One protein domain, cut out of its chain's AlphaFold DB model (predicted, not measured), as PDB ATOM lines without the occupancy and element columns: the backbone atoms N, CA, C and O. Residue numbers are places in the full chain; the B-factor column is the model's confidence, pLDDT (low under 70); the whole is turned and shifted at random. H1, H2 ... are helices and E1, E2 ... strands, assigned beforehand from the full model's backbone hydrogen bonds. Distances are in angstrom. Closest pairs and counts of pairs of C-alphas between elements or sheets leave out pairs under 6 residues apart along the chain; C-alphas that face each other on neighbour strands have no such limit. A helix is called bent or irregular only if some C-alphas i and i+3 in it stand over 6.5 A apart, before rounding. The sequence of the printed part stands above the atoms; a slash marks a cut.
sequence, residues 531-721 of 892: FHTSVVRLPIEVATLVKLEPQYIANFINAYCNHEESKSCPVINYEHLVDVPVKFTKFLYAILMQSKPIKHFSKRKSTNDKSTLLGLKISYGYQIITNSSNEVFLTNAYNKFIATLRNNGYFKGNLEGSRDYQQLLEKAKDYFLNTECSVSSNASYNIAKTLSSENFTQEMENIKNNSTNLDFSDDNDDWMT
ATOM      1  N   PHE A 531     228.262 188.917 217.402       87.75
ATOM      2  CA  PHE A 531     226.835 189.032 217.171       87.75
ATOM      3  C   PHE A 531     226.495 188.946 215.686       87.75
ATOM      4  O   PHE A 531     227.319 189.201 214.813       87.75
ATOM      5  N   HIS A 532     225.256 188.559 215.421       89.12
ATOM      6  CA  HIS A 532     224.656 188.557 214.100       89.12
ATOM      7  C   HIS A 532     223.262 189.170 214.209       89.12
ATOM      8  O   HIS A 532     222.484 188.811 215.098       89.12
ATOM      9  N   THR A 533     222.954 190.102 213.320       90.31
ATOM     10  CA  THR A 533     221.663 190.777 213.242       90.31
ATOM     11  C   THR A 533     220.910 190.284 212.019       90.31
ATOM     12  O   THR A 533     221.409 190.351 210.900       90.31
ATOM     13  N   SER A 534     219.681 189.816 212.221       89.31
ATOM     14  CA  SER A 534     218.792 189.429 211.123       89.31
ATOM     15  C   SER A 534     217.405 190.017 211.344       89.31
ATOM     16  O   SER A 534     216.945 190.181 212.480       89.31
ATOM     17  N   VAL A 535     216.744 190.371 210.248       89.50
ATOM     18  CA  VAL A 535     215.380 190.883 210.233       89.50
ATOM     19  C   VAL A 535     214.421 189.720 210.419       89.50
ATOM     20  O   VAL A 535     214.340 188.797 209.607       89.50
ATOM     21  N   VAL A 536     213.653 189.774 211.503       89.12
ATOM     22  CA  VAL A 536     212.717 188.718 211.876       89.12
ATOM     23  C   VAL A 536     211.305 189.276 211.952       89.12
ATOM     24  O   VAL A 536     211.064 190.334 212.531       89.12
ATOM     25  N   ARG A 537     210.350 188.525 211.398       87.06
ATOM     26  CA  ARG A 537     208.928 188.862 211.459       87.06
ATOM     27  C   ARG A 537     208.311 188.316 212.743       87.06
ATOM     28  O   ARG A 537     208.097 187.111 212.861       87.06
ATOM     29  N   LEU A 538     208.016 189.170 213.716       87.94
ATOM     30  CA  LEU A 538     207.527 188.752 215.036       87.94
ATOM     31  C   LEU A 538     206.155 189.360 215.360       87.94
ATOM     32  O   LEU A 538     205.855 190.466 214.907       87.94
ATOM     33  N   PRO A 539     205.317 188.678 216.164       88.75
ATOM     34  CA  PRO A 539     204.165 189.312 216.794       88.75
ATOM     35  C   PRO A 539     204.618 190.504 217.638       88.75
ATOM     36  O   PRO A 539     205.664 190.435 218.287       88.75
ATOM     37  N   ILE A 540     203.814 191.570 217.673       85.44
ATOM     38  CA  ILE A 540     204.160 192.812 218.391       85.44
ATOM     39  C   ILE A 540     204.568 192.543 219.845       85.44
ATOM     40  O   ILE A 540     205.537 193.128 220.308       85.44
ATOM     41  N   GLU A 541     203.872 191.647 220.549       85.56
ATOM     42  CA  GLU A 541     204.173 191.311 221.950       85.56
ATOM     43  C   GLU A 541     205.559 190.681 222.132       85.56
ATOM     44  O   GLU A 541     206.260 190.967 223.096       85.56
ATOM     45  N   VAL A 542     205.982 189.829 221.197       87.31
ATOM     46  CA  VAL A 542     207.307 189.197 221.255       87.31
ATOM     47  C   VAL A 542     208.379 190.207 220.849       87.31
ATOM     48  O   VAL A 542     209.432 190.278 221.478       87.31
ATOM     49  N   ALA A 543     208.094 191.033 219.840       86.75
ATOM     50  CA  ALA A 543     208.984 192.098 219.396       86.75
ATOM     51  C   ALA A 543     209.265 193.131 220.501       86.75
ATOM     52  O   ALA A 543     210.413 193.537 220.682       86.75
ATOM     53  N   THR A 544     208.248 193.535 221.271       86.81
ATOM     54  CA  THR A 544     208.424 194.453 222.407       86.81
ATOM     55  C   THR A 544     209.245 193.825 223.525       86.81
ATOM     56  O   THR A 544     210.135 194.489 224.051       86.81
ATOM     57  N   LEU A 545     209.005 192.551 223.864       88.31
ATOM     58  CA  LEU A 545     209.783 191.846 224.889       88.31
ATOM     59  C   LEU A 545     211.269 191.773 224.526       88.31
ATOM     60  O   LEU A 545     212.108 192.125 225.348       88.31
ATOM     61  N   VAL A 546     211.592 191.367 223.294       88.06
ATOM     62  CA  VAL A 546     212.986 191.244 222.830       88.06
ATOM     63  C   VAL A 546     213.679 192.607 222.757       88.06
ATOM     64  O   VAL A 546     214.873 192.703 223.029       88.06
ATOM     65  N   LYS A 547     212.946 193.676 222.426       86.69
ATOM     66  CA  LYS A 547     213.500 195.035 222.392       86.69
ATOM     67  C   LYS A 547     213.785 195.595 223.791       86.69
ATOM     68  O   LYS A 547     214.755 196.330 223.953       86.69
ATOM     69  N   LEU A 548     212.950 195.268 224.779       86.12
ATOM     70  CA  LEU A 548     213.147 195.682 226.172       86.12
ATOM     71  C   LEU A 548     214.272 194.894 226.848       86.12
ATOM     72  O   LEU A 548     215.134 195.488 227.487       86.12
ATOM     73  N   GLU A 549     214.273 193.570 226.685       87.44
ATOM     74  CA  GLU A 549     215.297 192.682 227.234       87.44
ATOM     75  C   GLU A 549     215.751 191.670 226.170       87.44
ATOM     76  O   GLU A 549     215.118 190.623 225.981       87.44
ATOM     77  N   PRO A 550     216.890 191.935 225.500       87.94
ATOM     78  CA  PRO A 550     217.444 191.045 224.481       87.94
ATOM     79  C   PRO A 550     217.704 189.619 224.979       87.94
ATOM     80  O   PRO A 550     217.625 188.681 224.193       87.94
ATOM     81  N   GLN A 551     217.937 189.426 226.282       88.56
ATOM     82  CA  GLN A 551     218.168 188.117 226.904       88.56
ATOM     83  C   GLN A 551     217.025 187.112 226.664       88.56
ATOM     84  O   GLN A 551     217.269 185.905 226.603       88.56
ATOM     85  N   TYR A 552     215.779 187.568 226.465       89.25
ATOM     86  CA  TYR A 552     214.663 186.659 226.182       89.25
ATOM     87  C   TYR A 552     214.831 185.881 224.875       89.25
ATOM     88  O   TYR A 552     214.278 184.786 224.756       89.25
ATOM     89  N   ILE A 553     215.617 186.390 223.919       91.00
ATOM     90  CA  ILE A 553     215.841 185.694 222.650       91.00
ATOM     91  C   ILE A 553     216.505 184.333 222.866       91.00
ATOM     92  O   ILE A 553     216.070 183.340 222.282       91.00
ATOM     93  N   ALA A 554     217.491 184.263 223.763       90.06
ATOM     94  CA  ALA A 554     218.187 183.032 224.107       90.06
ATOM     95  C   ALA A 554     217.219 182.029 224.747       90.06
ATOM     96  O   ALA A 554     217.156 180.867 224.343       90.06
ATOM     97  N   ASN A 555     216.369 182.507 225.660       87.75
ATOM     98  CA  ASN A 555     215.363 181.683 226.328       87.75
ATOM     99  C   ASN A 555     214.365 181.089 225.321       87.75
ATOM    100  O   ASN A 555     214.070 179.894 225.386       87.75
ATOM    101  N   PHE A 556     213.875 181.892 224.366       89.94
ATOM    102  CA  PHE A 556     212.954 181.426 223.324       89.94
ATOM    103  C   PHE A 556     213.599 180.383 222.411       89.94
ATOM    104  O   PHE A 556     212.983 179.354 222.128       89.94
ATOM    105  N   ILE A 557     214.841 180.613 221.980       89.69
ATOM    106  CA  ILE A 557     215.569 179.689 221.104       89.69
ATOM    107  C   ILE A 557     215.842 178.366 221.820       89.69
ATOM    108  O   ILE A 557     215.565 177.306 221.261       89.69
ATOM    109  N   ASN A 558     216.305 178.405 223.068       87.69
ATOM    110  CA  ASN A 558     216.577 177.201 223.853       87.69
ATOM    111  C   ASN A 558     215.307 176.393 224.117       87.69
ATOM    112  O   ASN A 558     215.316 175.168 223.993       87.69
ATOM    113  N   ALA A 559     214.196 177.064 224.437       86.19
ATOM    114  CA  ALA A 559     212.906 176.402 224.604       86.19
ATOM    115  C   ALA A 559     212.457 175.715 223.307       86.19
ATOM    116  O   ALA A 559     211.965 174.591 223.359       86.19
ATOM    117  N   TYR A 560     212.662 176.358 222.153       86.69
ATOM    118  CA  TYR A 560     212.362 175.777 220.846       86.69
ATOM    119  C   TYR A 560     213.235 174.552 220.541       86.69
ATOM    120  O   TYR A 560     212.711 173.499 220.185       86.69
ATOM    121  N   CYS A 561     214.555 174.671 220.694       84.44
ATOM    122  CA  CYS A 561     215.504 173.631 220.287       84.44
ATOM    123  C   CYS A 561     215.450 172.394 221.188       84.44
ATOM    124  O   CYS A 561     215.601 171.278 220.699       84.44
ATOM    125  N   ASN A 562     215.151 172.577 222.476       80.56
ATOM    126  CA  ASN A 562     215.001 171.482 223.438       80.56
ATOM    127  C   ASN A 562     213.594 170.856 223.438       80.56
ATOM    128  O   ASN A 562     213.318 169.944 224.223       80.56
ATOM    129  N   HIS A 563     212.667 171.342 222.606       75.19
ATOM    130  CA  HIS A 563     211.304 170.821 222.573       75.19
ATOM    131  C   HIS A 563     211.222 169.500 221.794       75.19
ATOM    132  O   HIS A 563     211.320 169.460 220.569       75.19
ATOM    133  N   GLU A 564     210.932 168.409 222.502       63.50
ATOM    134  CA  GLU A 564     210.650 167.115 221.881       63.50
ATOM    135  C   GLU A 564     209.317 167.139 221.107       63.50
ATOM    136  O   GLU A 564     208.271 167.490 221.657       63.50
ATOM    137  N   GLU A 565     209.320 166.695 219.842       57.12
ATOM    138  CA  GLU A 565     208.127 166.627 218.967       57.12
ATOM    139  C   GLU A 565     206.945 165.820 219.561       57.12
ATOM    140  O   GLU A 565     205.826 165.899 219.055       57.12
ATOM    141  N   SER A 566     207.176 165.031 220.616       50.84
ATOM    142  CA  SER A 566     206.198 164.170 221.293       50.84
ATOM    143  C   SER A 566     205.221 164.925 222.209       50.84
ATOM    144  O   SER A 566     204.174 164.375 222.567       50.84
ATOM    145  N   LYS A 567     205.525 166.173 222.592       58.59
ATOM    146  CA  LYS A 567     204.673 167.001 223.462       58.59
ATOM    147  C   LYS A 567     203.662 167.803 222.635       58.59
ATOM    148  O   LYS A 567     203.961 168.271 221.538       58.59
ATOM    149  N   SER A 568     202.436 167.933 223.157       55.84
ATOM    150  CA  SER A 568     201.321 168.627 222.495       55.84
ATOM    151  C   SER A 568     201.753 170.007 222.002       55.84
ATOM    152  O   SER A 568     202.083 170.874 222.808       55.84
ATOM    153  N   CYS A 569     201.724 170.218 220.684       58.28
ATOM    154  CA  CYS A 569     202.121 171.488 220.089       58.28
ATOM    155  C   CYS A 569     201.175 172.606 220.551       58.28
ATOM    156  O   CYS A 569     199.963 172.498 220.332       58.28
ATOM    157  N   PRO A 570     201.690 173.684 221.152       64.75
ATOM    158  CA  PRO A 570     200.864 174.817 221.506       64.75
ATOM    159  C   PRO A 570     200.322 175.526 220.256       64.75
ATOM    160  O   PRO A 570     200.996 175.635 219.228       64.75
ATOM    161  N   VAL A 571     199.077 175.998 220.338       66.12
ATOM    162  CA  VAL A 571     198.458 176.809 219.283       66.12
ATOM    163  C   VAL A 571     199.115 178.187 219.302       66.12
ATOM    164  O   VAL A 571     199.016 178.901 220.292       66.12
ATOM    165  N   ILE A 572     199.787 178.552 218.212       67.12
ATOM    166  CA  ILE A 572     200.441 179.859 218.079       67.12
ATOM    167  C   ILE A 572     199.440 180.860 217.505       67.12
ATOM    168  O   ILE A 572     198.992 180.681 216.361       67.12
ATOM    169  N   ASN A 573     199.158 181.924 218.259       66.31
ATOM    170  CA  ASN A 573     198.560 183.131 217.704       66.31
ATOM    171  C   ASN A 573     199.663 183.950 217.016       66.31
ATOM    172  O   ASN A 573     200.580 184.436 217.669       66.31
ATOM    173  N   TYR A 574     199.625 184.027 215.688       74.25
ATOM    174  CA  TYR A 574     200.657 184.675 214.867       74.25
ATOM    175  C   TYR A 574     199.999 185.768 214.021       74.25
ATOM    176  O   TYR A 574     199.984 185.719 212.792       74.25
ATOM    177  N   GLU A 575     199.360 186.699 214.722       70.44
ATOM    178  CA  GLU A 575     198.629 187.844 214.184       70.44
ATOM    179  C   GLU A 575     199.367 189.145 214.542       70.44
ATOM    180  O   GLU A 575     200.166 189.172 215.476       70.44
ATOM    181  N   HIS A 576     199.111 190.223 213.791       77.38
ATOM    182  CA  HIS A 576     199.755 191.535 213.974       77.38
ATOM    183  C   HIS A 576     201.294 191.467 213.984       77.38
ATOM    184  O   HIS A 576     201.947 191.709 214.999       77.38
ATOM    185  N   LEU A 577     201.865 191.109 212.835       82.50
ATOM    186  CA  LEU A 577     203.303 190.912 212.657       82.50
ATOM    187  C   LEU A 577     204.019 192.218 212.312       82.50
ATOM    188  O   LEU A 577     203.495 193.027 211.547       82.50
ATOM    189  N   VAL A 578     205.232 192.376 212.835       84.25
ATOM    190  CA  VAL A 578     206.138 193.488 212.534       84.25
ATOM    191  C   VAL A 578     207.517 192.922 212.210       84.25
ATOM    192  O   VAL A 578     207.973 191.976 212.856       84.25
ATOM    193  N   ASP A 579     208.169 193.496 211.201       84.25
ATOM    194  CA  ASP A 579     209.549 193.172 210.848       84.25
ATOM    195  C   ASP A 579     210.489 193.987 211.747       84.25
ATOM    196  O   ASP A 579     210.408 195.216 211.800       84.25
ATOM    197  N   VAL A 580     211.337 193.294 212.511       86.56
ATOM    198  CA  VAL A 580     212.230 193.903 213.506       86.56
ATOM    199  C   VAL A 580     213.635 193.316 213.360       86.56
ATOM    200  O   VAL A 580     213.764 192.091 213.279       86.56
ATOM    201  N   PRO A 581     214.699 194.141 213.344       88.75
ATOM    202  CA  PRO A 581     216.065 193.641 213.414       88.75
ATOM    203  C   PRO A 581     216.327 193.084 214.816       88.75
ATOM    204  O   PRO A 581     216.216 193.800 215.814       88.75
ATOM    205  N   VAL A 582     216.662 191.799 214.898       88.81
ATOM    206  CA  VAL A 582     216.977 191.123 216.159       88.81
ATOM    207  C   VAL A 582     218.458 190.779 216.184       88.81
ATOM    208  O   VAL A 582     218.987 190.204 215.234       88.81
ATOM    209  N   LYS A 583     219.117 191.133 217.288       90.38
ATOM    210  CA  LYS A 583     220.517 190.811 217.562       90.38
ATOM    211  C   LYS A 583     220.602 189.448 218.251       90.38
ATOM    212  O   LYS A 583     219.973 189.237 219.287       90.38
ATOM    213  N   PHE A 584     221.407 188.551 217.700       89.62
ATOM    214  CA  PHE A 584     221.693 187.219 218.231       89.62
ATOM    215  C   PHE A 584     223.188 187.082 218.498       89.62
ATOM    216  O   PHE A 584     223.993 187.740 217.841       89.62
ATOM    217  N   THR A 585     223.588 186.180 219.394       90.00
ATOM    218  CA  THR A 585     224.943 185.619 219.286       90.00
ATOM    219  C   THR A 585     225.000 184.752 218.031       90.00
ATOM    220  O   THR A 585     224.000 184.125 217.660       90.00
ATOM    221  N   LYS A 586     226.161 184.692 217.373       89.31
ATOM    222  CA  LYS A 586     226.371 183.800 216.223       89.31
ATOM    223  C   LYS A 586     225.928 182.368 216.540       89.31
ATOM    224  O   LYS A 586     225.172 181.771 215.784       89.31
ATOM    225  N   PHE A 587     226.278 181.868 217.721       90.25
ATOM    226  CA  PHE A 587     225.852 180.555 218.201       90.25
ATOM    227  C   PHE A 587     224.322 180.365 218.223       90.25
ATOM    228  O   PHE A 587     223.805 179.415 217.633       90.25
ATOM    229  N   LEU A 588     223.582 181.286 218.852       90.31
ATOM    230  CA  LEU A 588     222.118 181.207 218.938       90.31
ATOM    231  C   LEU A 588     221.464 181.245 217.555       90.31
ATOM    232  O   LEU A 588     220.515 180.505 217.292       90.31
ATOM    233  N   TYR A 589     221.988 182.085 216.666       91.19
ATOM    234  CA  TYR A 589     221.516 182.170 215.293       91.19
ATOM    235  C   TYR A 589     221.785 180.876 214.508       91.19
ATOM    236  O   TYR A 589     220.876 180.362 213.851       91.19
ATOM    237  N   ALA A 590     222.986 180.304 214.631       89.62
ATOM    238  CA  ALA A 590     223.363 179.049 213.983       89.62
ATOM    239  C   ALA A 590     222.450 177.890 214.400       89.62
ATOM    240  O   ALA A 590     221.900 177.188 213.546       89.62
ATOM    241  N   ILE A 591     222.226 177.724 215.708       88.94
ATOM    242  CA  ILE A 591     221.327 176.697 216.246       88.94
ATOM    243  C   ILE A 591     219.898 176.904 215.734       88.94
ATOM    244  O   ILE A 591     219.234 175.961 215.288       88.94
ATOM    245  N   LEU A 592     219.412 178.148 215.754       89.19
ATOM    246  CA  LEU A 592     218.069 178.463 215.285       89.19
ATOM    247  C   LEU A 592     217.914 178.192 213.783       89.19
ATOM    248  O   LEU A 592     216.864 177.699 213.372       89.19
ATOM    249  N   MET A 593     218.935 178.447 212.967       87.19
ATOM    250  CA  MET A 593     218.949 178.110 211.541       87.19
ATOM    251  C   MET A 593     218.905 176.595 211.308       87.19
ATOM    252  O   MET A 593     218.034 176.119 210.577       87.19
ATOM    253  N   GLN A 594     219.776 175.835 211.977       84.88
ATOM    254  CA  GLN A 594     219.920 174.383 211.788       84.88
ATOM    255  C   GLN A 594     218.760 173.556 212.372       84.88
ATOM    256  O   GLN A 594     218.526 172.419 211.957       84.88
ATOM    257  N   SER A 595     218.008 174.112 213.323       83.75
ATOM    258  CA  SER A 595     216.869 173.428 213.942       83.75
ATOM    259  C   SER A 595     215.772 173.052 212.928       83.75
ATOM    260  O   SER A 595     215.384 173.843 212.059       83.75
ATOM    261  N   LYS A 596     215.221 171.837 213.049       77.19
ATOM    262  CA  LYS A 596     214.185 171.331 212.132       77.19
ATOM    263  C   LYS A 596     212.852 172.059 212.343       77.19
ATOM    264  O   LYS A 596     212.394 172.155 213.480       77.19
ATOM    265  N   PRO A 597     212.171 172.512 211.276       71.69
ATOM    266  CA  PRO A 597     210.845 173.094 211.413       71.69
ATOM    267  C   PRO A 597     209.823 172.020 211.810       71.69
ATOM    268  O   PRO A 597     209.710 170.971 211.177       71.69
ATOM    269  N   ILE A 598     209.031 172.307 212.840       70.69
ATOM    270  CA  ILE A 598     207.946 171.440 213.318       70.69
ATOM    271  C   ILE A 598     206.899 171.235 212.211       70.69
ATOM    272  O   ILE A 598     206.438 172.186 211.579       70.69
ATOM    273  N   LYS A 599     206.453 169.988 212.015       62.12
ATOM    274  CA  LYS A 599     205.572 169.542 210.908       62.12
ATOM    275  C   LYS A 599     204.250 170.318 210.769       62.12
ATOM    276  O   LYS A 599     203.664 170.359 209.689       62.12
ATOM    277  N   HIS A 600     203.759 170.946 211.840       58.53
ATOM    278  CA  HIS A 600     202.561 171.795 211.798       58.53
ATOM    279  C   HIS A 600     202.777 173.121 211.049       58.53
ATOM    280  O   HIS A 600     201.807 173.660 210.509       58.53
ATOM    281  N   PHE A 601     204.019 173.609 210.943       60.94
ATOM    282  CA  PHE A 601     204.360 174.771 210.118       60.94
ATOM    283  C   PHE A 601     204.146 174.484 208.629       60.94
ATOM    284  O   PHE A 601     203.653 175.341 207.905       60.94
ATOM    285  N   SER A 602     204.372 173.240 208.193       51.84
ATOM    286  CA  SER A 602     204.246 172.811 206.793       51.84
ATOM    287  C   SER A 602     202.809 172.833 206.244       51.84
ATOM    288  O   SER A 602     202.621 172.738 205.034       51.84
ATOM    289  N   LYS A 603     201.778 172.959 207.100       52.53
ATOM    290  CA  LYS A 603     200.371 173.103 206.665       52.53
ATOM    291  C   LYS A 603     199.979 174.551 206.353       52.53
ATOM    292  O   LYS A 603     199.009 174.760 205.624       52.53
ATOM    293  N   ARG A 604     200.709 175.548 206.872       54.41
ATOM    294  CA  ARG A 604     200.541 176.953 206.476       54.41
ATOM    295  C   ARG A 604     201.355 177.145 205.192       54.41
ATOM    296  O   ARG A 604     202.576 177.080 205.207       54.41
ATOM    297  N   LYS A 605     200.663 177.250 204.055       45.25
ATOM    298  CA  LYS A 605     201.265 177.358 202.717       45.25
ATOM    299  C   LYS A 605     202.283 178.510 202.647       45.25
ATOM    300  O   LYS A 605     201.942 179.630 202.998       45.25
ATOM    301  N   SER A 606     203.449 178.223 202.057       49.19
ATOM    302  CA  SER A 606     204.353 179.178 201.395       49.19
ATOM    303  C   SER A 606     204.904 180.335 202.240       49.19
ATOM    304  O   SER A 606     204.509 181.482 202.049       49.19
ATOM    305  N   THR A 607     205.916 180.075 203.065       50.69
ATOM    306  CA  THR A 607     206.856 181.129 203.484       50.69
ATOM    307  C   THR A 607     208.280 180.584 203.387       50.69
ATOM    308  O   THR A 607     208.832 180.105 204.373       50.69
ATOM    309  N   ASN A 608     208.858 180.613 202.182       57.88
ATOM    310  CA  ASN A 608     210.302 180.406 201.987       57.88
ATOM    311  C   ASN A 608     211.130 181.609 202.485       57.88
ATOM    312  O   ASN A 608     212.355 181.564 202.441       57.88
ATOM    313  N   ASP A 609     210.476 182.667 202.971       76.31
ATOM    314  CA  ASP A 609     211.137 183.833 203.542       76.31
ATOM    315  C   ASP A 609     211.783 183.481 204.887       76.31
ATOM    316  O   ASP A 609     211.100 183.193 205.880       76.31
ATOM    317  N   LYS A 610     213.117 183.556 204.913       84.19
ATOM    318  CA  LYS A 610     213.983 183.358 206.085       84.19
ATOM    319  C   LYS A 610     213.463 184.093 207.330       84.19
ATOM    320  O   LYS A 610     213.324 183.481 208.389       84.19
ATOM    321  N   SER A 611     213.083 185.364 207.181       83.62
ATOM    322  CA  SER A 611     212.580 186.233 208.258       83.62
ATOM    323  C   SER A 611     211.297 185.717 208.919       83.62
ATOM    324  O   SER A 611     211.119 185.835 210.134       83.62
ATOM    325  N   THR A 612     210.403 185.103 208.137       83.56
ATOM    326  CA  THR A 612     209.134 184.558 208.639       83.56
ATOM    327  C   THR A 612     209.345 183.199 209.302       83.56
ATOM    328  O   THR A 612     208.745 182.920 210.340       83.56
ATOM    329  N   LEU A 613     210.240 182.365 208.759       85.25
ATOM    330  CA  LEU A 613     210.590 181.086 209.377       85.25
ATOM    331  C   LEU A 613     211.244 181.290 210.749       85.25
ATOM    332  O   LEU A 613     210.814 180.676 211.725       85.25
ATOM    333  N   LEU A 614     212.234 182.182 210.832       87.19
ATOM    334  CA  LEU A 614     212.867 182.584 212.090       87.19
ATOM    335  C   LEU A 614     211.835 183.071 213.110       87.19
ATOM    336  O   LEU A 614     211.817 182.619 214.257       87.19
ATOM    337  N   GLY A 615     210.926 183.936 212.662       87.38
ATOM    338  CA  GLY A 615     209.893 184.514 213.507       87.38
ATOM    339  C   GLY A 615     208.923 183.488 214.075       87.38
ATOM    340  O   GLY A 615     208.567 183.551 215.255       87.38
ATOM    341  N   LEU A 616     208.537 182.498 213.269       86.19
ATOM    342  CA  LEU A 616     207.704 181.379 213.708       86.19
ATOM    343  C   LEU A 616     208.406 180.510 214.758       86.19
ATOM    344  O   LEU A 616     207.769 180.136 215.744       86.19
ATOM    345  N   LYS A 617     209.702 180.209 214.578       88.00
ATOM    346  CA  LYS A 617     210.483 179.423 215.551       88.00
ATOM    347  C   LYS A 617     210.564 180.138 216.904       88.00
ATOM    348  O   LYS A 617     210.242 179.544 217.932       88.00
ATOM    349  N   ILE A 618     210.897 181.429 216.897       89.75
ATOM    350  CA  ILE A 618     210.984 182.252 218.114       89.75
ATOM    351  C   ILE A 618     209.618 182.364 218.804       89.75
ATOM    352  O   ILE A 618     209.512 182.144 220.010       89.75
ATOM    353  N   SER A 619     208.552 182.630 218.043       88.31
ATOM    354  CA  SER A 619     207.191 182.737 218.593       88.31
ATOM    355  C   SER A 619     206.705 181.424 219.214       88.31
ATOM    356  O   SER A 619     205.971 181.431 220.199       88.31
ATOM    357  N   TYR A 620     207.131 180.281 218.671       86.50
ATOM    358  CA  TYR A 620     206.850 178.980 219.275       86.50
ATOM    359  C   TYR A 620     207.601 178.788 220.595       86.50
ATOM    360  O   TYR A 620     206.998 178.349 221.571       86.50
ATOM    361  N   GLY A 621     208.883 179.166 220.646       86.69
ATOM    362  CA  GLY A 621     209.674 179.184 221.878       86.69
ATOM    363  C   GLY A 621     209.017 180.015 222.982       86.69
ATOM    364  O   GLY A 621     208.852 179.537 224.103       86.69
ATOM    365  N   TYR A 622     208.547 181.218 222.638       88.00
ATOM    366  CA  TYR A 622     207.743 182.059 223.531       88.00
ATOM    367  C   TYR A 622     206.504 181.320 224.053       88.00
ATOM    368  O   TYR A 622     206.289 181.262 225.263       88.00
ATOM    369  N   GLN A 623     205.730 180.683 223.169       85.56
ATOM    370  CA  GLN A 623     204.510 179.979 223.564       85.56
ATOM    371  C   GLN A 623     204.775 178.749 224.447       85.56
ATOM    372  O   GLN A 623     203.968 178.434 225.320       85.56
ATOM    373  N   ILE A 624     205.891 178.038 224.248       82.62
ATOM    374  CA  ILE A 624     206.294 176.933 225.131       82.62
ATOM    375  C   ILE A 624     206.512 177.457 226.550       82.62
ATOM    376  O   ILE A 624     205.989 176.885 227.508       82.62
ATOM    377  N   ILE A 625     207.254 178.558 226.679       82.88
ATOM    378  CA  ILE A 625     207.550 179.170 227.974       82.88
ATOM    379  C   ILE A 625     206.256 179.652 228.636       82.88
ATOM    380  O   ILE A 625     206.003 179.312 229.792       82.88
ATOM    381  N   THR A 626     205.387 180.359 227.912       80.00
ATOM    382  CA  THR A 626     204.138 180.889 228.480       80.00
ATOM    383  C   THR A 626     203.089 179.814 228.772       80.00
ATOM    384  O   THR A 626     202.342 179.955 229.738       80.00
ATOM    385  N   ASN A 627     203.059 178.696 228.045       75.06
ATOM    386  CA  ASN A 627     202.156 177.580 228.358       75.06
ATOM    387  C   ASN A 627     202.660 176.688 229.495       75.06
ATOM    388  O   ASN A 627     201.862 176.008 230.135       75.06
ATOM    389  N   SER A 628     203.965 176.694 229.774       65.31
ATOM    390  CA  SER A 628     204.525 176.009 230.945       65.31
ATOM    391  C   SER A 628     204.191 176.710 232.278       65.31
ATOM    392  O   SER A 628     204.498 176.189 233.351       65.31
ATOM    393  N   SER A 629     203.514 177.862 232.215       55.84
ATOM    394  CA  SER A 629     203.149 178.715 233.347       55.84
ATOM    395  C   SER A 629     201.847 178.265 234.001       55.84
ATOM    396  O   SER A 629     200.767 178.709 233.635       55.84
ATOM    397  N   ASN A 630     201.954 177.453 235.043       53.44
ATOM    398  CA  ASN A 630     201.041 177.585 236.171       53.44
ATOM    399  C   ASN A 630     201.912 177.686 237.423       53.44
ATOM    400  O   ASN A 630     202.395 176.685 237.934       53.44
ATOM    401  N   GLU A 631     202.161 178.935 237.826       61.97
ATOM    402  CA  GLU A 631     202.799 179.366 239.075       61.97
ATOM    403  C   GLU A 631     204.146 178.688 239.412       61.97
ATOM    404  O   GLU A 631     204.215 177.604 239.988       61.97
ATOM    405  N   VAL A 632     205.257 179.390 239.149       67.25
ATOM    406  CA  VAL A 632     206.626 178.960 239.518       67.25
ATOM    407  C   VAL A 632     206.720 178.516 240.985       67.25
ATOM    408  O   VAL A 632     207.355 177.508 241.297       67.25
ATOM    409  N   PHE A 633     205.994 179.197 241.873       66.06
ATOM    410  CA  PHE A 633     205.933 178.912 243.310       66.06
ATOM    411  C   PHE A 633     204.955 177.791 243.715       66.06
ATOM    412  O   PHE A 633     204.816 177.513 244.901       66.06
ATOM    413  N   LEU A 634     204.289 177.130 242.764       64.94
ATOM    414  CA  LEU A 634     203.523 175.895 242.985       64.94
ATOM    415  C   LEU A 634     204.232 174.656 242.423       64.94
ATOM    416  O   LEU A 634     203.734 173.535 242.543       64.94
ATOM    417  N   THR A 635     205.405 174.833 241.812       71.31
ATOM    418  CA  THR A 635     206.146 173.729 241.199       71.31
ATOM    419  C   THR A 635     206.661 172.767 242.275       71.31
ATOM    420  O   THR A 635     207.118 173.179 243.340       71.31
ATOM    421  N   ASN A 636     206.663 171.460 241.986       73.50
ATOM    422  CA  ASN A 636     207.200 170.433 242.893       73.50
ATOM    423  C   ASN A 636     208.660 170.718 243.313       73.50
ATOM    424  O   ASN A 636     209.045 170.448 244.445       73.50
ATOM    425  N   ALA A 637     209.461 171.309 242.420       74.31
ATOM    426  CA  ALA A 637     210.819 171.761 242.716       74.31
ATOM    427  C   ALA A 637     210.853 172.829 243.824       74.31
ATOM    428  O   ALA A 637     211.568 172.658 244.807       74.31
ATOM    429  N   TYR A 638     210.010 173.863 243.729       79.75
ATOM    430  CA  TYR A 638     209.898 174.897 244.760       79.75
ATOM    431  C   TYR A 638     209.411 174.322 246.097       79.75
ATOM    432  O   TYR A 638     209.953 174.646 247.152       79.75
ATOM    433  N   ASN A 639     208.447 173.398 246.069       81.00
ATOM    434  CA  ASN A 639     207.965 172.740 247.287       81.00
ATOM    435  C   ASN A 639     209.061 171.906 247.970       81.00
ATOM    436  O   ASN A 639     209.194 171.959 249.193       81.00
ATOM    437  N   LYS A 640     209.885 171.180 247.201       82.00
ATOM    438  CA  LYS A 640     211.056 170.457 247.727       82.00
ATOM    439  C   LYS A 640     212.113 171.405 248.291       82.00
ATOM    440  O   LYS A 640     212.654 171.132 249.361       82.00
ATOM    441  N   PHE A 641     212.377 172.515 247.607       82.31
ATOM    442  CA  PHE A 641     213.308 173.544 248.066       82.31
ATOM    443  C   PHE A 641     212.865 174.142 249.409       82.31
ATOM    444  O   PHE A 641     213.608 174.103 250.390       82.31
ATOM    445  N   ILE A 642     211.610 174.591 249.509       83.25
ATOM    446  CA  ILE A 642     211.052 175.127 250.756       83.25
ATOM    447  C   ILE A 642     211.030 174.067 251.866       83.25
ATOM    448  O   ILE A 642     211.343 174.392 253.010       83.25
ATOM    449  N   ALA A 643     210.714 172.804 251.559       81.88
ATOM    450  CA  ALA A 643     210.787 171.714 252.535       81.88
ATOM    451  C   ALA A 643     212.218 171.501 253.058       81.88
ATOM    452  O   ALA A 643     212.416 171.329 254.258       81.88
ATOM    453  N   THR A 644     213.221 171.597 252.184       81.81
ATOM    454  CA  THR A 644     214.640 171.497 252.558       81.81
ATOM    455  C   THR A 644     215.063 172.669 253.445       81.81
ATOM    456  O   THR A 644     215.682 172.462 254.487       81.81
ATOM    457  N   LEU A 645     214.649 173.896 253.115       81.38
ATOM    458  CA  LEU A 645     214.888 175.071 253.959       81.38
ATOM    459  C   LEU A 645     214.216 174.958 255.335       81.38
ATOM    460  O   LEU A 645     214.795 175.373 256.340       81.38
ATOM    461  N   ARG A 646     213.007 174.387 255.397       80.69
ATOM    462  CA  ARG A 646     212.307 174.111 256.661       80.69
ATOM    463  C   ARG A 646     213.071 173.086 257.502       80.69
ATOM    464  O   ARG A 646     213.318 173.363 258.671       80.69
ATOM    465  N   ASN A 647     213.504 171.978 256.900       77.81
ATOM    466  CA  ASN A 647     214.288 170.941 257.579       77.81
ATOM    467  C   ASN A 647     215.636 171.472 258.091       77.81
ATOM    468  O   ASN A 647     216.062 171.118 259.185       77.81
ATOM    469  N   ASN A 648     216.266 172.384 257.346       75.81
ATOM    470  CA  ASN A 648     217.538 173.008 257.720       75.81
ATOM    471  C   ASN A 648     217.383 174.179 258.712       75.81
ATOM    472  O   ASN A 648     218.350 174.886 258.987       75.81
ATOM    473  N   GLY A 649     216.175 174.436 259.226       75.00
ATOM    474  CA  GLY A 649     215.932 175.478 260.228       75.00
ATOM    475  C   GLY A 649     216.081 176.918 259.716       75.00
ATOM    476  O   GLY A 649     216.151 177.843 260.526       75.00
ATOM    477  N   TYR A 650     216.086 177.148 258.396       76.12
ATOM    478  CA  TYR A 650     216.298 178.471 257.782       76.12
ATOM    479  C   TYR A 650     215.270 179.515 258.243       76.12
ATOM    480  O   TYR A 650     215.599 180.675 258.491       76.12
ATOM    481  N   PHE A 651     214.021 179.087 258.438       78.69
ATOM    482  CA  PHE A 651     212.948 179.952 258.926       78.69
ATOM    483  C   PHE A 651     213.018 180.222 260.437       78.69
ATOM    484  O   PHE A 651     212.147 180.912 260.953       78.69
ATOM    485  N   LYS A 652     214.041 179.725 261.154       73.19
ATOM    486  CA  LYS A 652     214.311 179.977 262.586       73.19
ATOM    487  C   LYS A 652     213.123 179.687 263.517       73.19
ATOM    488  O   LYS A 652     212.949 180.363 264.525       73.19
ATOM    489  N   GLY A 653     212.273 178.725 263.152       69.19
ATOM    490  CA  GLY A 653     211.031 178.433 263.877       69.19
ATOM    491  C   GLY A 653     209.980 179.552 263.812       69.19
ATOM    492  O   GLY A 653     209.012 179.522 264.568       69.19
ATOM    493  N   ASN A 654     210.152 180.543 262.931       76.75
ATOM    494  CA  ASN A 654     209.165 181.592 262.702       76.75
ATOM    495  C   ASN A 654     207.891 180.979 262.115       76.75
ATOM    496  O   ASN A 654     207.950 180.169 261.191       76.75
ATOM    497  N   LEU A 655     206.739 181.404 262.632       73.44
ATOM    498  CA  LEU A 655     205.440 180.927 262.163       73.44
ATOM    499  C   LEU A 655     205.222 181.281 260.691       73.44
ATOM    500  O   LEU A 655     205.513 182.404 260.271       73.44
ATOM    501  N   GLU A 656     204.681 180.338 259.918       74.56
ATOM    502  CA  GLU A 656     204.372 180.546 258.502       74.56
ATOM    503  C   GLU A 656     203.438 181.754 258.334       74.56
ATOM    504  O   GLU A 656     202.382 181.837 258.960       74.56
ATOM    505  N   GLY A 657     203.853 182.732 257.527       72.12
ATOM    506  CA  GLY A 657     203.117 183.987 257.331       72.12
ATOM    507  C   GLY A 657     203.433 185.104 258.337       72.12
ATOM    508  O   GLY A 657     202.954 186.220 258.148       72.12
ATOM    509  N   SER A 658     204.275 184.859 259.351       80.38
ATOM    510  CA  SER A 658     204.920 185.925 260.137       80.38
ATOM    511  C   SER A 658     205.642 186.900 259.209       80.38
ATOM    512  O   SER A 658     206.148 186.489 258.171       80.38
ATOM    513  N   ARG A 659     205.768 188.173 259.590       74.75
ATOM    514  CA  ARG A 659     206.532 189.151 258.803       74.75
ATOM    515  C   ARG A 659     207.983 188.714 258.595       74.75
ATOM    516  O   ARG A 659     208.494 188.812 257.487       74.75
ATOM    517  N   ASP A 660     208.608 188.158 259.628       68.56
ATOM    518  CA  ASP A 660     209.980 187.652 259.542       68.56
ATOM    519  C   ASP A 660     210.045 186.377 258.692       68.56
ATOM    520  O   ASP A 660     210.993 186.175 257.938       68.56
ATOM    521  N   TYR A 661     209.003 185.538 258.746       79.81
ATOM    522  CA  TYR A 661     208.866 184.394 257.844       79.81
ATOM    523  C   TYR A 661     208.663 184.848 256.402       79.81
ATOM    524  O   TYR A 661     209.269 184.274 255.516       79.81
ATOM    525  N   GLN A 662     207.854 185.879 256.153       77.12
ATOM    526  CA  GLN A 662     207.603 186.433 254.827       77.12
ATOM    527  C   GLN A 662     208.849 187.098 254.257       77.12
ATOM    528  O   GLN A 662     209.144 186.861 253.100       77.12
ATOM    529  N   GLN A 663     209.622 187.832 255.058       73.94
ATOM    530  CA  GLN A 663     210.910 188.377 254.624       73.94
ATOM    531  C   GLN A 663     211.914 187.266 254.304       73.94
ATOM    532  O   GLN A 663     212.604 187.321 253.291       73.94
ATOM    533  N   LEU A 664     212.001 186.232 255.147       75.69
ATOM    534  CA  LEU A 664     212.856 185.074 254.874       75.69
ATOM    535  C   LEU A 664     212.366 184.285 253.660       75.69
ATOM    536  O   LEU A 664     213.186 183.794 252.890       75.69
ATOM    537  N   LEU A 665     211.052 184.182 253.477       81.81
ATOM    538  CA  LEU A 665     210.411 183.532 252.343       81.81
ATOM    539  C   LEU A 665     210.628 184.329 251.061       81.81
ATOM    540  O   LEU A 665     210.867 183.722 250.033       81.81
ATOM    541  N   GLU A 666     210.570 185.655 251.104       78.19
ATOM    542  CA  GLU A 666     210.859 186.538 249.973       78.19
ATOM    543  C   GLU A 666     212.327 186.408 249.573       78.19
ATOM    544  O   GLU A 666     212.610 186.074 248.430       78.19
ATOM    545  N   LYS A 667     213.253 186.447 250.540       76.44
ATOM    546  CA  LYS A 667     214.668 186.132 250.292       76.44
ATOM    547  C   LYS A 667     214.878 184.722 249.735       76.44
ATOM    548  O   LYS A 667     215.710 184.527 248.857       76.44
ATOM    549  N   ALA A 668     214.132 183.735 250.232       77.94
ATOM    550  CA  ALA A 668     214.193 182.366 249.727       77.94
ATOM    551  C   ALA A 668     213.609 182.250 248.312       77.94
ATOM    552  O   ALA A 668     214.130 181.487 247.509       77.94
ATOM    553  N   LYS A 669     212.556 183.006 247.989       79.06
ATOM    554  CA  LYS A 669     211.986 183.089 246.639       79.06
ATOM    555  C   LYS A 669     212.961 183.747 245.677       79.06
ATOM    556  O   LYS A 669     213.167 183.207 244.599       79.06
ATOM    557  N   ASP A 670     213.591 184.844 246.082       72.56
ATOM    558  CA  ASP A 670     214.617 185.518 245.289       72.56
ATOM    559  C   ASP A 670     215.815 184.596 245.054       72.56
ATOM    560  O   ASP A 670     216.318 184.501 243.938       72.56
ATOM    561  N   TYR A 671     216.247 183.856 246.078       73.94
ATOM    562  CA  TYR A 671     217.291 182.843 245.931       73.94
ATOM    563  C   TYR A 671     216.858 181.712 244.992       73.94
ATOM    564  O   TYR A 671     217.598 181.336 244.091       73.94
ATOM    565  N   PHE A 672     215.636 181.198 245.150       75.94
ATOM    566  CA  PHE A 672     215.111 180.145 244.289       75.94
ATOM    567  C   PHE A 672     215.069 180.591 242.828       75.94
ATOM    568  O   PHE A 672     215.567 179.875 241.970       75.94
ATOM    569  N   LEU A 673     214.531 181.780 242.541       72.62
ATOM    570  CA  LEU A 673     214.457 182.327 241.183       72.62
ATOM    571  C   LEU A 673     215.836 182.502 240.544       72.62
ATOM    572  O   LEU A 673     215.982 182.232 239.355       72.62
ATOM    573  N   ASN A 674     216.826 182.937 241.323       66.38
ATOM    574  CA  ASN A 674     218.166 183.226 240.818       66.38
ATOM    575  C   ASN A 674     219.073 181.991 240.712       66.38
ATOM    576  O   ASN A 674     220.007 182.026 239.919       66.38
ATOM    577  N   THR A 675     218.822 180.936 241.494       66.38
ATOM    578  CA  THR A 675     219.791 179.839 241.663       66.38
ATOM    579  C   THR A 675     219.227 178.456 241.329       66.38
ATOM    580  O   THR A 675     219.917 177.651 240.714       66.38
ATOM    581  N   GLU A 676     217.991 178.141 241.726       63.06
ATOM    582  CA  GLU A 676     217.437 176.773 241.619       63.06
ATOM    583  C   GLU A 676     216.267 176.638 240.634       63.06
ATOM    584  O   GLU A 676     215.865 175.530 240.265       63.06
ATOM    585  N   CYS A 677     215.682 177.756 240.210       65.50
ATOM    586  CA  CYS A 677     214.561 177.769 239.291       65.50
ATOM    587  C   CYS A 677     215.024 177.358 237.893       65.50
ATOM    588  O   CYS A 677     216.060 177.805 237.403       65.50
ATOM    589  N   SER A 678     214.224 176.531 237.211       68.31
ATOM    590  CA  SER A 678     214.517 176.208 235.816       68.31
ATOM    591  C   SER A 678     214.501 177.484 234.970       68.31
ATOM    592  O   SER A 678     213.626 178.336 235.148       68.31
ATOM    593  N   VAL A 679     215.429 177.594 234.018       70.88
ATOM    594  CA  VAL A 679     215.576 178.782 233.158       70.88
ATOM    595  C   VAL A 679     214.259 179.134 232.461       70.88
ATOM    596  O   VAL A 679     213.862 180.294 232.439       70.88
ATOM    597  N   SER A 680     213.512 178.134 231.980       69.75
ATOM    598  CA  SER A 680     212.194 178.333 231.364       69.75
ATOM    599  C   SER A 680     211.138 178.849 232.346       69.75
ATOM    600  O   SER A 680     210.343 179.716 231.992       69.75
ATOM    601  N   SER A 681     211.122 178.352 233.587       73.00
ATOM    602  CA  SER A 681     210.173 178.812 234.610       73.00
ATOM    603  C   SER A 681     210.500 180.229 235.082       73.00
ATOM    604  O   SER A 681     209.594 181.048 235.214       73.00
ATOM    605  N   ASN A 682     211.783 180.544 235.282       76.81
ATOM    606  CA  ASN A 682     212.231 181.891 235.628       76.81
ATOM    607  C   ASN A 682     211.919 182.885 234.496       76.81
ATOM    608  O   ASN A 682     211.339 183.942 234.734       76.81
ATOM    609  N   ALA A 683     212.204 182.506 233.245       77.12
ATOM    610  CA  ALA A 683     211.851 183.295 232.070       77.12
ATOM    611  C   ALA A 683     210.343 183.567 232.000       77.12
ATOM    612  O   ALA A 683     209.946 184.708 231.802       77.12
ATOM    613  N   SER A 684     209.501 182.552 232.221       80.38
ATOM    614  CA  SER A 684     208.040 182.711 232.266       80.38
ATOM    615  C   SER A 684     207.597 183.722 233.334       80.38
ATOM    616  O   SER A 684     206.809 184.625 233.039       80.38
ATOM    617  N   TYR A 685     208.140 183.627 234.552       79.69
ATOM    618  CA  TYR A 685     207.835 184.566 235.634       79.69
ATOM    619  C   TYR A 685     208.230 186.007 235.288       79.69
ATOM    620  O   TYR A 685     207.427 186.928 235.461       79.69
ATOM    621  N   ASN A 686     209.434 186.202 234.747       80.81
ATOM    622  CA  ASN A 686     209.920 187.526 234.364       80.81
ATOM    623  C   ASN A 686     209.128 188.100 233.185       80.81
ATOM    624  O   ASN A 686     208.740 189.262 233.232       80.81
ATOM    625  N   ILE A 687     208.766 187.282 232.193       82.69
ATOM    626  CA  ILE A 687     207.893 187.695 231.086       82.69
ATOM    627  C   ILE A 687     206.533 188.159 231.617       82.69
ATOM    628  O   ILE A 687     206.075 189.234 231.243       82.69
ATOM    629  N   ALA A 688     205.896 187.403 232.518       80.94
ATOM    630  CA  ALA A 688     204.609 187.790 233.102       80.94
ATOM    631  C   ALA A 688     204.696 189.114 233.887       80.94
ATOM    632  O   ALA A 688     203.799 189.960 233.802       80.94
ATOM    633  N   LYS A 689     205.801 189.322 234.611       81.50
ATOM    634  CA  LYS A 689     206.093 190.575 235.318       81.50
ATOM    635  C   LYS A 689     206.288 191.741 234.343       81.50
ATOM    636  O   LYS A 689     205.705 192.803 234.550       81.50
ATOM    637  N   THR A 690     207.046 191.537 233.270       78.88
ATOM    638  CA  THR A 690     207.332 192.551 232.244       78.88
ATOM    639  C   THR A 690     206.087 192.918 231.441       78.88
ATOM    640  O   THR A 690     205.833 194.103 231.233       78.88
ATOM    641  N   LEU A 691     205.245 191.944 231.076       82.50
ATOM    642  CA  LEU A 691     203.946 192.180 230.428       82.50
ATOM    643  C   LEU A 691     203.009 193.045 231.284       82.50
ATOM    644  O   LEU A 691     202.181 193.775 230.747       82.50
ATOM    645  N   SER A 692     203.154 192.980 232.608       78.94
ATOM    646  CA  SER A 692     202.365 193.772 233.558       78.94
ATOM    647  C   SER A 692     202.941 195.175 233.814       78.94
ATOM    648  O   SER A 692     202.371 195.928 234.602       78.94
ATOM    649  N   SER A 693     204.077 195.528 233.202       84.06
ATOM    650  CA  SER A 693     204.766 196.804 233.433       84.06
ATOM    651  C   SER A 693     204.265 197.929 232.520       84.06
ATOM    652  O   SER A 693     203.922 197.709 231.359       84.06
ATOM    653  N   GLU A 694     204.282 199.170 233.016       77.69
ATOM    654  CA  GLU A 694     203.906 200.358 232.228       77.69
ATOM    655  C   GLU A 694     204.895 200.662 231.086       77.69
ATOM    656  O   GLU A 694     204.511 201.203 230.053       77.69
ATOM    657  N   ASN A 695     206.164 200.264 231.227       80.44
ATOM    658  CA  ASN A 695     207.172 200.426 230.172       80.44
ATOM    659  C   ASN A 695     206.847 199.566 228.941       80.44
ATOM    660  O   ASN A 695     207.109 199.968 227.807       80.44
ATOM    661  N   PHE A 696     206.248 198.391 229.159       85.25
ATOM    662  CA  PHE A 696     205.849 197.495 228.081       85.25
ATOM    663  C   PHE A 696     204.739 198.091 227.218       85.25
ATOM    664  O   PHE A 696     204.824 198.046 225.992       85.25
ATOM    665  N   THR A 697     203.712 198.677 227.836       80.81
ATOM    666  CA  THR A 697     202.583 199.257 227.098       80.81
ATOM    667  C   THR A 697     203.018 200.456 226.257       80.81
ATOM    668  O   THR A 697     202.623 200.553 225.096       80.81
ATOM    669  N   GLN A 698     203.901 201.305 226.794       81.44
ATOM    670  CA  GLN A 698     204.482 202.441 226.069       81.44
ATOM    671  C   GLN A 698     205.293 201.992 224.845       81.44
ATOM    672  O   GLN A 698     205.056 202.471 223.734       81.44
ATOM    673  N   GLU A 699     206.207 201.029 225.006       81.00
ATOM    674  CA  GLU A 699     206.992 200.523 223.873       81.00
ATOM    675  C   GLU A 699     206.131 199.773 222.847       81.00
ATOM    676  O   GLU A 699     206.388 199.856 221.645       81.00
ATOM    677  N   MET A 700     205.071 199.091 223.284       81.69
ATOM    678  CA  MET A 700     204.120 198.442 222.382       81.69
ATOM    679  C   MET A 700     203.412 199.438 221.465       81.69
ATOM    680  O   MET A 700     203.248 199.168 220.273       81.69
ATOM    681  N   GLU A 701     203.004 200.590 221.992       80.25
ATOM    682  CA  GLU A 701     202.428 201.666 221.184       80.25
ATOM    683  C   GLU A 701     203.471 202.296 220.252       80.25
ATOM    684  O   GLU A 701     203.183 202.524 219.076       80.25
ATOM    685  N   ASN A 702     204.710 202.478 220.720       82.44
ATOM    686  CA  ASN A 702     205.809 202.995 219.897       82.44
ATOM    687  C   ASN A 702     206.109 202.091 218.689       82.44
ATOM    688  O   ASN A 702     206.265 202.588 217.572       82.44
ATOM    689  N   ILE A 703     206.168 200.767 218.877       79.94
ATOM    690  CA  ILE A 703     206.414 199.814 217.781       79.94
ATOM    691  C   ILE A 703     205.236 199.789 216.800       79.94
ATOM    692  O   ILE A 703     205.455 199.790 215.588       79.94
ATOM    693  N   LYS A 704     203.992 199.840 217.295       78.94
ATOM    694  CA  LYS A 704     202.801 199.948 216.435       78.94
ATOM    695  C   LYS A 704     202.874 201.182 215.533       78.94
ATOM    696  O   LYS A 704     202.639 201.063 214.332       78.94
ATOM    697  N   ASN A 705     203.272 202.327 216.087       73.50
ATOM    698  CA  ASN A 705     203.345 203.597 215.361       73.50
ATOM    699  C   ASN A 705     204.520 203.669 214.362       73.50
ATOM    700  O   ASN A 705     204.371 204.260 213.294       73.50
ATOM    701  N   ASN A 706     205.662 203.040 214.665       67.38
ATOM    702  CA  ASN A 706     206.885 203.103 213.848       67.38
ATOM    703  C   ASN A 706     207.015 201.991 212.785       67.38
ATOM    704  O   ASN A 706     207.950 202.010 211.990       67.38
ATOM    705  N   SER A 707     206.080 201.038 212.738       60.06
ATOM    706  CA  SER A 707     206.120 199.843 211.870       60.06
ATOM    707  C   SER A 707     206.011 200.095 210.352       60.06
ATOM    708  O   SER A 707     205.950 199.139 209.583       60.06
ATOM    709  N   THR A 708     205.971 201.352 209.889       51.88
ATOM    710  CA  THR A 708     205.577 201.688 208.507       51.88
ATOM    711  C   THR A 708     206.686 202.183 207.575       51.88
ATOM    712  O   THR A 708     206.395 202.351 206.397       51.88
ATOM    713  N   ASN A 709     207.935 202.390 208.015       51.16
ATOM    714  CA  ASN A 709     209.030 202.796 207.112       51.16
ATOM    715  C   ASN A 709     210.419 202.592 207.735       51.16
ATOM    716  O   ASN A 709     210.953 203.532 208.317       51.16
ATOM    717  N   LEU A 710     211.024 201.413 207.582       56.16
ATOM    718  CA  LEU A 710     212.462 201.204 207.797       56.16
ATOM    719  C   LEU A 710     212.960 200.116 206.829       56.16
ATOM    720  O   LEU A 710     212.501 198.978 206.892       56.16
ATOM    721  N   ASP A 711     213.888 200.481 205.941       58.81
ATOM    722  CA  ASP A 711     214.696 199.520 205.182       58.81
ATOM    723  C   ASP A 711     215.703 198.903 206.154       58.81
ATOM    724  O   ASP A 711     216.653 199.559 206.587       58.81
ATOM    725  N   PHE A 712     215.470 197.653 206.537       68.75
ATOM    726  CA  PHE A 712     216.402 196.882 207.349       68.75
ATOM    727  C   PHE A 712     217.202 195.928 206.456       68.75
ATOM    728  O   PHE A 712     216.649 195.319 205.541       68.75
ATOM    729  N   SER A 713     218.495 195.778 206.738       72.38
ATOM    730  CA  SER A 713     219.380 194.824 206.065       72.38
ATOM    731  C   SER A 713     219.842 193.741 207.037       72.38
ATOM    732  O   SER A 713     220.172 194.051 208.182       72.38
ATOM    733  N   ASP A 714     219.887 192.498 206.562       80.69
ATOM    734  CA  ASP A 714     220.493 191.370 207.276       80.69
ATOM    735  C   ASP A 714     222.025 191.484 207.272       80.69
ATOM    736  O   ASP A 714     222.619 191.934 206.287       80.69
ATOM    737  N   ASP A 715     222.659 191.019 208.348       84.44
ATOM    738  CA  ASP A 715     224.088 190.718 208.334       84.44
ATOM    739  C   ASP A 715     224.370 189.525 207.408       84.44
ATOM    740  O   ASP A 715     223.513 188.674 207.155       84.44
ATOM    741  N   ASN A 716     225.598 189.448 206.900       83.12
ATOM    742  CA  ASN A 716     226.000 188.377 205.996       83.12
ATOM    743  C   ASN A 716     226.091 187.017 206.724       83.12
ATOM    744  O   ASN A 716     226.633 186.933 207.829       83.12
ATOM    745  N   ASP A 717     225.591 185.956 206.086       85.88
ATOM    746  CA  ASP A 717     225.583 184.580 206.598       85.88
ATOM    747  C   ASP A 717     226.858 183.790 206.242       85.88
ATOM    748  O   ASP A 717     227.021 182.674 206.730       85.88
ATOM    749  N   ASP A 718     227.778 184.349 205.446       81.81
ATOM    750  CA  ASP A 718     228.976 183.649 204.936       81.81
ATOM    751  C   ASP A 718     229.844 182.994 206.029       81.81
ATOM    752  O   ASP A 718     230.469 181.963 205.799       81.81
ATOM    753  N   TRP A 719     229.840 183.528 207.256       83.56
ATOM    754  CA  TRP A 719     230.581 182.949 208.386       83.56
ATOM    755  C   TRP A 719     230.067 181.561 208.822       83.56
ATOM    756  O   TRP A 719     230.754 180.862 209.565       83.56
ATOM    757  N   MET A 720     228.866 181.157 208.391       79.94
ATOM    758  CA  MET A 720     228.298 179.825 208.636       79.94
ATOM    759  C   MET A 720     228.905 178.745 207.732       79.94
ATOM    760  O   MET A 720     228.757 177.554 208.020       79.94
ATOM    761  N   THR A 721     229.551 179.135 206.635       78.31
ATOM    762  CA  THR A 721     230.150 178.222 205.662       78.31
ATOM    763  C   THR A 721     231.664 178.305 205.746       78.31
ATOM    764  O   THR A 721     232.255 179.285 205.314       78.31
TER     765      THR A 721
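Overview. This is residues 531 to 721 of the 892 residues of an uncharacterized protein of Bombyx mori (UniProt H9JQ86). A bent two-stranded ribbon, E1 and E2, and a core of crossed helices, with H4 packed on E1 and H2 crossing H4, make a body at one end of the model, and a V-shaped arm of H5 and H6 makes the length. H1 lies between E2 and H8 at one side of the body, H3 packs on H2 at another, and H7 joins the arm to the body. The printed part has 191 residues with eight named helices and two named strands, in the order E1 H1 H2 E2 H3 H4 H5 H6 H7 H8; the sheet's order is E1 - E2, antiparallel, and the class is mostly helix. It is only just loose, close to compact, with a radius of gyration of the C-alphas of 19.8 A, and elongated, spanning 61 by 38 by 32 A.

Along the chain. E1, residues 531 to 539, is 22.7 A long and begins at C-alpha 531 (226.835, 189.032, 217.171). E2, residues 577 to 585, is 23.2 A long. E1 bends by 62 degrees at residue 535 and E2 by 55 degrees at residue 580. H4, residues 610 to 627, is 25.9 A long and ends at C-alpha 627 (202.156, 177.580, 228.358). The shorter helices are H1, residues 540 to 548, H2, residues 552 to 561, and H3, residues 586 to 594. H5 is residues 636 to 647, 16.3 A, and H6 is residues 659 to 676, 23.8 A. H6 is neither bent nor irregular, but only just: C-alphas 673 and 676 are 6.3 A apart. H7, residues 679 to 691, is 18.0 A long; H8, residues 694 to 706, is 18.8 A long and ends at C-alpha 706 (206.885, 203.103, 213.848).

Arrangement. E1 and E2 are antiparallel neighbours at 154 degrees, with N 532 and O 584 at 2.8 A and N 580 and O 536 at 3.0 A, within hydrogen-bond range. E1 and H4 have 18 pairs of C-alphas within 8 A, the closest being Val 536 and Ser 611 at 4.4 A. H2 is the hub, touching four helices. With H4 it is about perpendicular at 89 degrees, and the closest C-alphas, of Phe 556 and Gly 621, are 4.2 A apart. H2 and H3 touch at a steep tilt of 35.1 degrees, only just steep, the same way; Ile 557 and Leu 592 have the closest C-alphas, 6.5 A apart. H7 touches H2 with residues 679 to 683 alone, at a steep tilt of 44 degrees, opposite ways, closest at the C-alphas of Asn 555 and Ser 680, 6.8 A. H1 and H2 only just touch, with 3 pairs of C-alphas within 8 A, and only at the corner, closest at Val 546 and Tyr 552, 5.9 A. H1 touches H8 at a steep tilt of 66 degrees, opposite ways, with the C-alphas of Thr 544 and Met 700 closest at 5.9 A. H5 and H6 only just touch, with 3 pairs within 8 A, closest at the C-alphas of Tyr 638 and Phe 672, 7.4 A, at a steep tilt of 51 degrees, opposite ways. Among the pairs that are apart are H4 and H6, H5 and H7, and H6 and H8. In each of H1 to H8 every O i to N i+4 pair is within hydrogen-bond range.

Size, cuts and confidence. The C-alphas of Ser 606 and Gly 653, the two farthest apart, are 62.8 A from each other. The printed part has no cut. The links H2 to E2, H3 to H4 and H5 to H6 are long, and residues 602 to 608 stand free. The mean pLDDT of the printed part is 77.5; 42 residues are under 70, among them residues 564 to 573, 599 to 608, 628 to 634 and 706 to 712.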